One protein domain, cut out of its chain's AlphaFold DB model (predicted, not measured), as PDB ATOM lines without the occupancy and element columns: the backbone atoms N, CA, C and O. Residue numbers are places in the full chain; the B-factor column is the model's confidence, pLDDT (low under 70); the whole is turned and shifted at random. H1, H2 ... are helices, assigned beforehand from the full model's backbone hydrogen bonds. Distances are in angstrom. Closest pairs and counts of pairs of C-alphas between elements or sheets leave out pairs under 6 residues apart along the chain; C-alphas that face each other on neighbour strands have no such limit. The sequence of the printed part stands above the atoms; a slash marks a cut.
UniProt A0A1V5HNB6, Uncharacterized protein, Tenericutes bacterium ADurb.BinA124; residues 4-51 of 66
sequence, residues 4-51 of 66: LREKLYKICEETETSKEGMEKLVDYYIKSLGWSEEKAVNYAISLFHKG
ATOM      1  N   LEU A   4     145.436 172.048 171.157       91.06
ATOM      2  CA  LEU A   4     146.151 172.483 172.361       91.06
ATOM      3  C   LEU A   4     146.903 171.345 173.071       91.06
ATOM      4  O   LEU A   4     148.003 171.559 173.579       91.06
ATOM      5  N   ARG A   5     146.342 170.132 173.087       92.19
ATOM      6  CA  ARG A   5     147.000 168.950 173.670       92.19
ATOM      7  C   ARG A   5     148.141 168.459 172.796       92.19
ATOM      8  O   ARG A   5     149.194 168.130 173.328       92.19
ATOM      9  N   GLU A   6     147.973 168.487 171.477       94.06
ATOM     10  CA  GLU A   6     149.058 168.161 170.545       94.06
ATOM     11  C   GLU A   6     150.240 169.117 170.728       94.06
ATOM     12  O   GLU A   6     151.386 168.680 170.844       94.06
ATOM     13  N   LYS A   7     149.960 170.419 170.873       92.94
ATOM     14  CA  LYS A   7     150.982 171.420 171.192       92.94
ATOM     15  C   LYS A   7     151.682 171.132 172.523       92.94
ATOM     16  O   LYS A   7     152.906 171.199 172.585       92.94
ATOM     17  N   LEU A   8     150.929 170.801 173.574       92.56
ATOM     18  CA  LEU A   8     151.501 170.445 174.875       92.56
ATOM     19  C   LEU A   8     152.407 169.210 174.777       92.56
ATOM     20  O   LEU A   8     153.514 169.229 175.305       92.56
ATOM     21  N   TYR A   9     151.982 168.162 174.068       92.94
ATOM     22  CA  TYR A   9     152.778 166.944 173.899       92.94
ATOM     23  C   TYR A   9     154.054 167.173 173.098       92.94
ATOM     24  O   TYR A   9     155.084 166.608 173.460       92.94
ATOM     25  N   LYS A  10     154.011 168.030 172.072       93.19
ATOM     26  CA  LYS A  10     155.209 168.422 171.327       93.19
ATOM     27  C   LYS A  10     156.222 169.139 172.225       93.19
ATOM     28  O   LYS A  10     157.400 168.804 172.208       93.19
ATOM     29  N   ILE A  11     155.761 170.059 173.076       90.50
ATOM     30  CA  ILE A  11     156.628 170.738 174.055       90.50
ATOM     31  C   ILE A  11     157.203 169.735 175.062       90.50
ATOM     32  O   ILE A  11     158.379 169.821 175.412       90.50
ATOM     33  N   CYS A  12     156.408 168.762 175.519       89.88
ATOM     34  CA  CYS A  12     156.901 167.705 176.401       89.88
ATOM     35  C   CYS A  12     158.035 166.895 175.752       89.88
ATOM     36  O   CYS A  12     159.023 166.612 176.422       89.88
ATOM     37  N   GLU A  13     157.932 166.567 174.461       89.19
ATOM     38  CA  GLU A  13     159.006 165.894 173.714       89.19
ATOM     39  C   GLU A  13     160.261 166.767 173.598       89.19
ATOM     40  O   GLU A  13     161.354 166.311 173.927       89.19
ATOM     41  N   GLU A  14     160.108 168.035 173.205       89.19
ATOM     42  CA  GLU A  14     161.221 168.986 173.035       89.19
ATOM     43  C   GLU A  14     161.956 169.301 174.349       89.19
ATOM     44  O   GLU A  14     163.132 169.665 174.336       89.19
ATOM     45  N   THR A  15     161.276 169.163 175.490       84.38
ATOM     46  CA  THR A  15     161.813 169.472 176.826       84.38
ATOM     47  C   THR A  15     162.119 168.233 177.667       84.38
ATOM     48  O   THR A  15     162.428 168.369 178.852       84.38
ATOM     49  N   GLU A  16     162.014 167.028 177.089       83.19
ATOM     50  CA  GLU A  16     162.143 165.746 177.803       83.19
ATOM     51  C   GLU A  16     161.306 165.709 179.106       83.19
ATOM     52  O   GLU A  16     161.752 165.249 180.162       83.19
ATOM     53  N   THR A  17     160.096 166.264 179.048       84.50
ATOM     54  CA  THR A  17     159.139 166.299 180.157       84.50
ATOM     55  C   THR A  17     158.154 165.140 180.023       84.50
ATOM     56  O   THR A  17     157.696 164.815 178.928       84.50
ATOM     57  N   SER A  18     157.787 164.518 181.148       87.56
ATOM     58  CA  SER A  18     156.824 163.409 181.154       87.56
ATOM     59  C   SER A  18     155.447 163.860 180.646       87.56
ATOM     60  O   SER A  18     154.806 164.732 181.243       87.56
ATOM     61  N   LYS A  19     154.966 163.233 179.561       89.44
ATOM     62  CA  LYS A  19     153.605 163.451 179.037       89.44
ATOM     63  C   LYS A  19     152.548 163.073 180.074       89.44
ATOM     64  O   LYS A  19     151.645 163.863 180.316       89.44
ATOM     65  N   GLU A  20     152.707 161.925 180.732       89.19
ATOM     66  CA  GLU A  20     151.774 161.450 181.761       89.19
ATOM     67  C   GLU A  20     151.742 162.395 182.971       89.19
ATOM     68  O   GLU A  20     150.675 162.735 183.484       89.19
ATOM     69  N   GLY A  21     152.908 162.882 183.406       87.94
ATOM     70  CA  GLY A  21     152.992 163.880 184.472       87.94
ATOM     71  C   GLY A  21     152.240 165.163 184.120       87.94
ATOM     72  O   GLY A  21     151.528 165.729 184.951       87.94
ATOM     73  N   MET A  22     152.352 165.597 182.866       90.81
ATOM     74  CA  MET A  22     151.660 166.781 182.377       90.81
ATOM     75  C   MET A  22     150.148 166.565 182.222       90.81
ATOM     76  O   MET A  22     149.364 167.459 182.537       90.81
ATOM     77  N   GLU A  23     149.716 165.376 181.805       91.94
ATOM     78  CA  GLU A  23     148.297 165.010 181.790       91.94
ATOM     79  C   GLU A  23     147.697 165.045 183.192       91.94
ATOM     80  O   GLU A  23     146.654 165.664 183.385       91.94
ATOM     81  N   LYS A  24     148.391 164.480 184.189       92.38
ATOM     82  CA  LYS A  24     147.975 164.550 185.599       92.38
ATOM     83  C   LYS A  24     147.871 165.992 186.094       92.38
ATOM     84  O   LYS A  24     146.956 166.309 186.853       92.38
ATOM     85  N   LEU A  25     148.771 166.874 185.658       91.88
ATOM     86  CA  LEU A  25     148.729 168.293 186.008       91.88
ATOM     87  C   LEU A  25     147.513 169.005 185.396       91.88
ATOM     88  O   LEU A  25     146.809 169.736 186.092       91.88
ATOM     89  N   VAL A  26     147.242 168.775 184.110       94.69
ATOM     90  CA  VAL A  26     146.056 169.315 183.429       94.69
ATOM     91  C   VAL A  26     144.780 168.796 184.091       94.69
ATOM     92  O   VAL A  26     143.882 169.579 184.403       94.69
ATOM     93  N   ASP A  27     144.727 167.499 184.385       95.31
ATOM     94  CA  ASP A  27     143.609 166.864 185.079       95.31
ATOM     95  C   ASP A  27     143.382 167.455 186.469       95.31
ATOM     96  O   ASP A  27     142.235 167.662 186.865       95.31
ATOM     97  N   TYR A  28     144.451 167.763 187.203       95.00
ATOM     98  CA  TYR A  28     144.357 168.452 188.484       95.00
ATOM     99  C   TYR A  28     143.699 169.832 188.334       95.00
ATOM    100  O   TYR A  28     142.761 170.138 189.072       95.00
ATOM    101  N   TYR A  29     144.113 170.641 187.354       95.88
ATOM    102  CA  TYR A  29     143.503 171.954 187.116       95.88
ATOM    103  C   TYR A  29     142.018 171.858 186.755       95.88
ATOM    104  O   TYR A  29     141.213 172.653 187.242       95.88
ATOM    105  N   ILE A  30     141.635 170.872 185.946       96.88
ATOM    106  CA  ILE A  30     140.237 170.677 185.553       96.88
ATOM    107  C   ILE A  30     139.415 170.166 186.742       96.88
ATOM    108  O   ILE A  30     138.430 170.787 187.132       96.88
ATOM    109  N   LYS A  31     139.825 169.045 187.343       96.94
ATOM    110  CA  LYS A  31     139.019 168.313 188.333       96.94
ATOM    111  C   LYS A  31     139.034 168.967 189.710       96.94
ATOM    112  O   LYS A  31     138.013 168.962 190.388       96.94
ATOM    113  N   SER A  32     140.177 169.506 190.131       96.06
ATOM    114  CA  SER A  32     140.340 170.054 191.486       96.06
ATOM    115  C   SER A  32     140.100 171.558 191.541       96.06
ATOM    116  O   SER A  32     139.569 172.048 192.531       96.06
ATOM    117  N   LEU A  33     140.478 172.298 190.490       95.62
ATOM    118  CA  LEU A  33     140.315 173.759 190.447       95.62
ATOM    119  C   LEU A  33     139.128 174.215 189.585       95.62
ATOM    120  O   LEU A  33     138.855 175.416 189.527       95.62
ATOM    121  N   GLY A  34     138.432 173.290 188.915       97.38
ATOM    122  CA  GLY A  34     137.250 173.585 188.100       97.38
ATOM    123  C   GLY A  34     137.557 174.366 186.822       97.38
ATOM    124  O   GLY A  34     136.706 175.109 186.336       97.38
ATOM    125  N   TRP A  35     138.783 174.286 186.301       97.88
ATOM    126  CA  TRP A  35     139.154 175.024 185.094       97.88
ATOM    127  C   TRP A  35     138.596 174.358 183.837       97.88
ATOM    128  O   TRP A  35     138.470 173.137 183.763       97.88
ATOM    129  N   SER A  36     138.322 175.167 182.810       96.94
ATOM    130  CA  SER A  36     138.094 174.634 181.469       96.94
ATOM    131  C   SER A  36     139.366 173.971 180.940       96.94
ATOM    132  O   SER A  36     140.483 174.363 181.295       96.94
ATOM    133  N   GLU A  37     139.202 172.992 180.050       94.94
ATOM    134  CA  GLU A  37     140.329 172.304 179.417       94.94
ATOM    135  C   GLU A  37     141.256 173.282 178.684       94.94
ATOM    136  O   GLU A  37     142.470 173.236 178.866       94.94
ATOM    137  N   GLU A  38     140.689 174.238 177.945       96.00
ATOM    138  CA  GLU A  38     141.454 175.279 177.256       96.00
ATOM    139  C   GLU A  38     142.341 176.079 178.222       96.00
ATOM    140  O   GLU A  38     143.535 176.265 177.972       96.00
ATOM    141  N   LYS A  39     141.783 176.524 179.356       96.50
ATOM    142  CA  LYS A  39     142.530 177.284 180.365       96.50
ATOM    143  C   LYS A  39     143.619 176.427 181.009       96.50
ATOM    144  O   LYS A  39     144.741 176.902 181.181       96.50
ATOM    145  N   ALA A  40     143.302 175.182 181.355       96.94
ATOM    146  CA  ALA A  40     144.239 174.246 181.969       96.94
ATOM    147  C   ALA A  40     145.436 173.950 181.058       96.94
ATOM    148  O   ALA A  40     146.583 174.057 181.498       96.94
ATOM    149  N   VAL A  41     145.185 173.649 179.782       95.31
ATOM    150  CA  VAL A  41     146.242 173.330 178.816       95.31
ATOM    151  C   VAL A  41     147.083 174.563 178.483       95.31
ATOM    152  O   VAL A  41     148.310 174.483 178.509       95.31
ATOM    153  N   ASN A  42     146.469 175.728 178.249       94.62
ATOM    154  CA  ASN A  42     147.222 176.963 178.000       94.62
ATOM    155  C   ASN A  42     148.109 177.352 179.187       94.62
ATOM    156  O   ASN A  42     149.252 177.776 179.002       94.62
ATOM    157  N   TYR A  43     147.613 177.175 180.413       93.06
ATOM    158  CA  TYR A  43     148.413 177.424 181.602       93.06
ATOM    159  C   TYR A  43     149.586 176.446 181.704       93.06
ATOM    160  O   TYR A  43     150.714 176.890 181.913       93.06
ATOM    161  N   ALA A  44     149.357 175.149 181.475       91.44
ATOM    162  CA  ALA A  44     150.412 174.139 181.447       91.44
ATOM    163  C   ALA A  44     151.509 174.467 180.415       91.44
ATOM    164  O   ALA A  44     152.691 174.440 180.750       91.44
ATOM    165  N   ILE A  45     151.132 174.886 179.202       91.06
ATOM    166  CA  ILE A  45     152.071 175.360 178.171       91.06
ATOM    167  C   ILE A  45     152.863 176.586 178.660       91.06
ATOM    168  O   ILE A  45     154.074 176.679 178.454       91.06
ATOM    169  N   SER A  46     152.202 177.529 179.339       89.25
ATOM    170  CA  SER A  46     152.840 178.767 179.808       89.25
ATOM    171  C   SER A  46     153.959 178.538 180.831       89.25
ATOM    172  O   SER A  46     154.858 179.376 180.949       89.25
ATOM    173  N   LEU A  47     153.941 177.398 181.532       86.50
ATOM    174  CA  LEU A  47     154.990 177.017 182.478       86.50
ATOM    175  C   LEU A  47     156.355 176.842 181.791       86.50
ATOM    176  O   LEU A  47     157.384 177.130 182.402       86.50
ATOM    177  N   PHE A  48     156.367 176.454 180.512       82.31
ATOM    178  CA  PHE A  48     157.588 176.295 179.718       82.31
ATOM    179  C   PHE A  48     158.113 177.626 179.161       82.31
ATOM    180  O   PHE A  48     159.316 177.875 179.159       82.31
ATOM    181  N   HIS A  49     157.222 178.532 178.735       73.44
ATOM    182  CA  HIS A  49     157.612 179.813 178.125       73.44
ATOM    183  C   HIS A  49     158.299 180.785 179.091       73.44
ATOM    184  O   HIS A  49     159.080 181.629 178.660       73.44
ATOM    185  N   LYS A  50     158.037 180.689 180.399       61.56
ATOM    186  CA  LYS A  50     158.633 181.604 181.385       61.56
ATOM    187  C   LYS A  50     160.094 181.289 181.727       61.56
ATOM    188  O   LYS A  50     160.660 181.947 182.596       61.56
ATOM    189  N   GLY A  51     160.697 180.257 181.126       53.28
ATOM    190  CA  GLY A  51     162.033 179.773 181.502       53.28
ATOM    191  C   GLY A  51     162.111 179.222 182.934       53.28
ATOM    192  O   GLY A  51     163.174 178.794 183.372       53.28
TER     193      GLY A  51
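What this domain is: This is residues 4 to 51 of the 66 residues of an uncharacterized protein of Tenericutes bacterium ADurb.BinA124 (UniProt A0A1V5HNB6). Three helices are gathered in a small triangle, with H3 packing on both H1 and H2. H1 and H3 run side by side the same way, while H2 runs back between them along the chain, crosses H3 at a steep tilt and meets H1 only at the corner by their link. The printed part has 48 residues with three named helices, in the order H1, H2, H3, and no named strand; its class is all helix. It is compact, with a radius of gyration of the C-alphas of 10.1 A, and the C-alphas span 29 by 20 by 18 A.

Where its parts are: The printed part begins with H1, residues 4 to 14, which measures 15.5 A from first to last C-alpha; C-alpha 4 is at (146.151, 172.483, 172.361). After residues 15 to 18 comes H2, residues 19 to 31, 18.0 A long, with C-alpha 19 at (153.605, 163.451, 179.037). After residues 32 to 36 comes H3, residues 37 to 49, 18.9 A long, which ends with C-alpha 49 at (157.612, 179.813, 178.125). Residues 50 to 51 follow it. H2 and H3 are the longest helices by residues, with 13 each.

How they stand to each other: H1 touches H3, and their closest C-alphas are those of Leu 8 and Ile 45, 5.9 A apart. The two run the same way at a shallow tilt of 26 degrees. H2 also touches H3, and their closest C-alphas, those of Val 26 and Ala 40, are 5.5 A apart. These two run opposite ways at a steep tilt of 48 degrees. H1 and H2 only just touch, with 3 pairs of C-alphas within 8 A, and they touch only at the corner by their link. H2 touches H1 with residue 19 alone; the closest C-alphas of the two are those of Cys 12 and Lys 19, 6.0 A apart. H1 and H2 run opposite ways at a shallow tilt of 35.0 degrees, only just short of steep. In H1 and H2 every O i to N i+4 pair is within hydrogen-bond range; in H3 it is 7 of 9.

The domain as a whole: The two C-alphas farthest apart, those of Glu 14 and Gly 34, are 28.7 A apart, and the first and last printed C-alphas, those of Leu 4 and Gly 51, are 19.7 A apart. The printed part has no cut. The links from H1 to H2, with 4 residues between them, and from H2 to H3, with 5, are tight. The mean pLDDT of the printed part is 90.3, and the model's confidence is under 70 at residues 50 to 51.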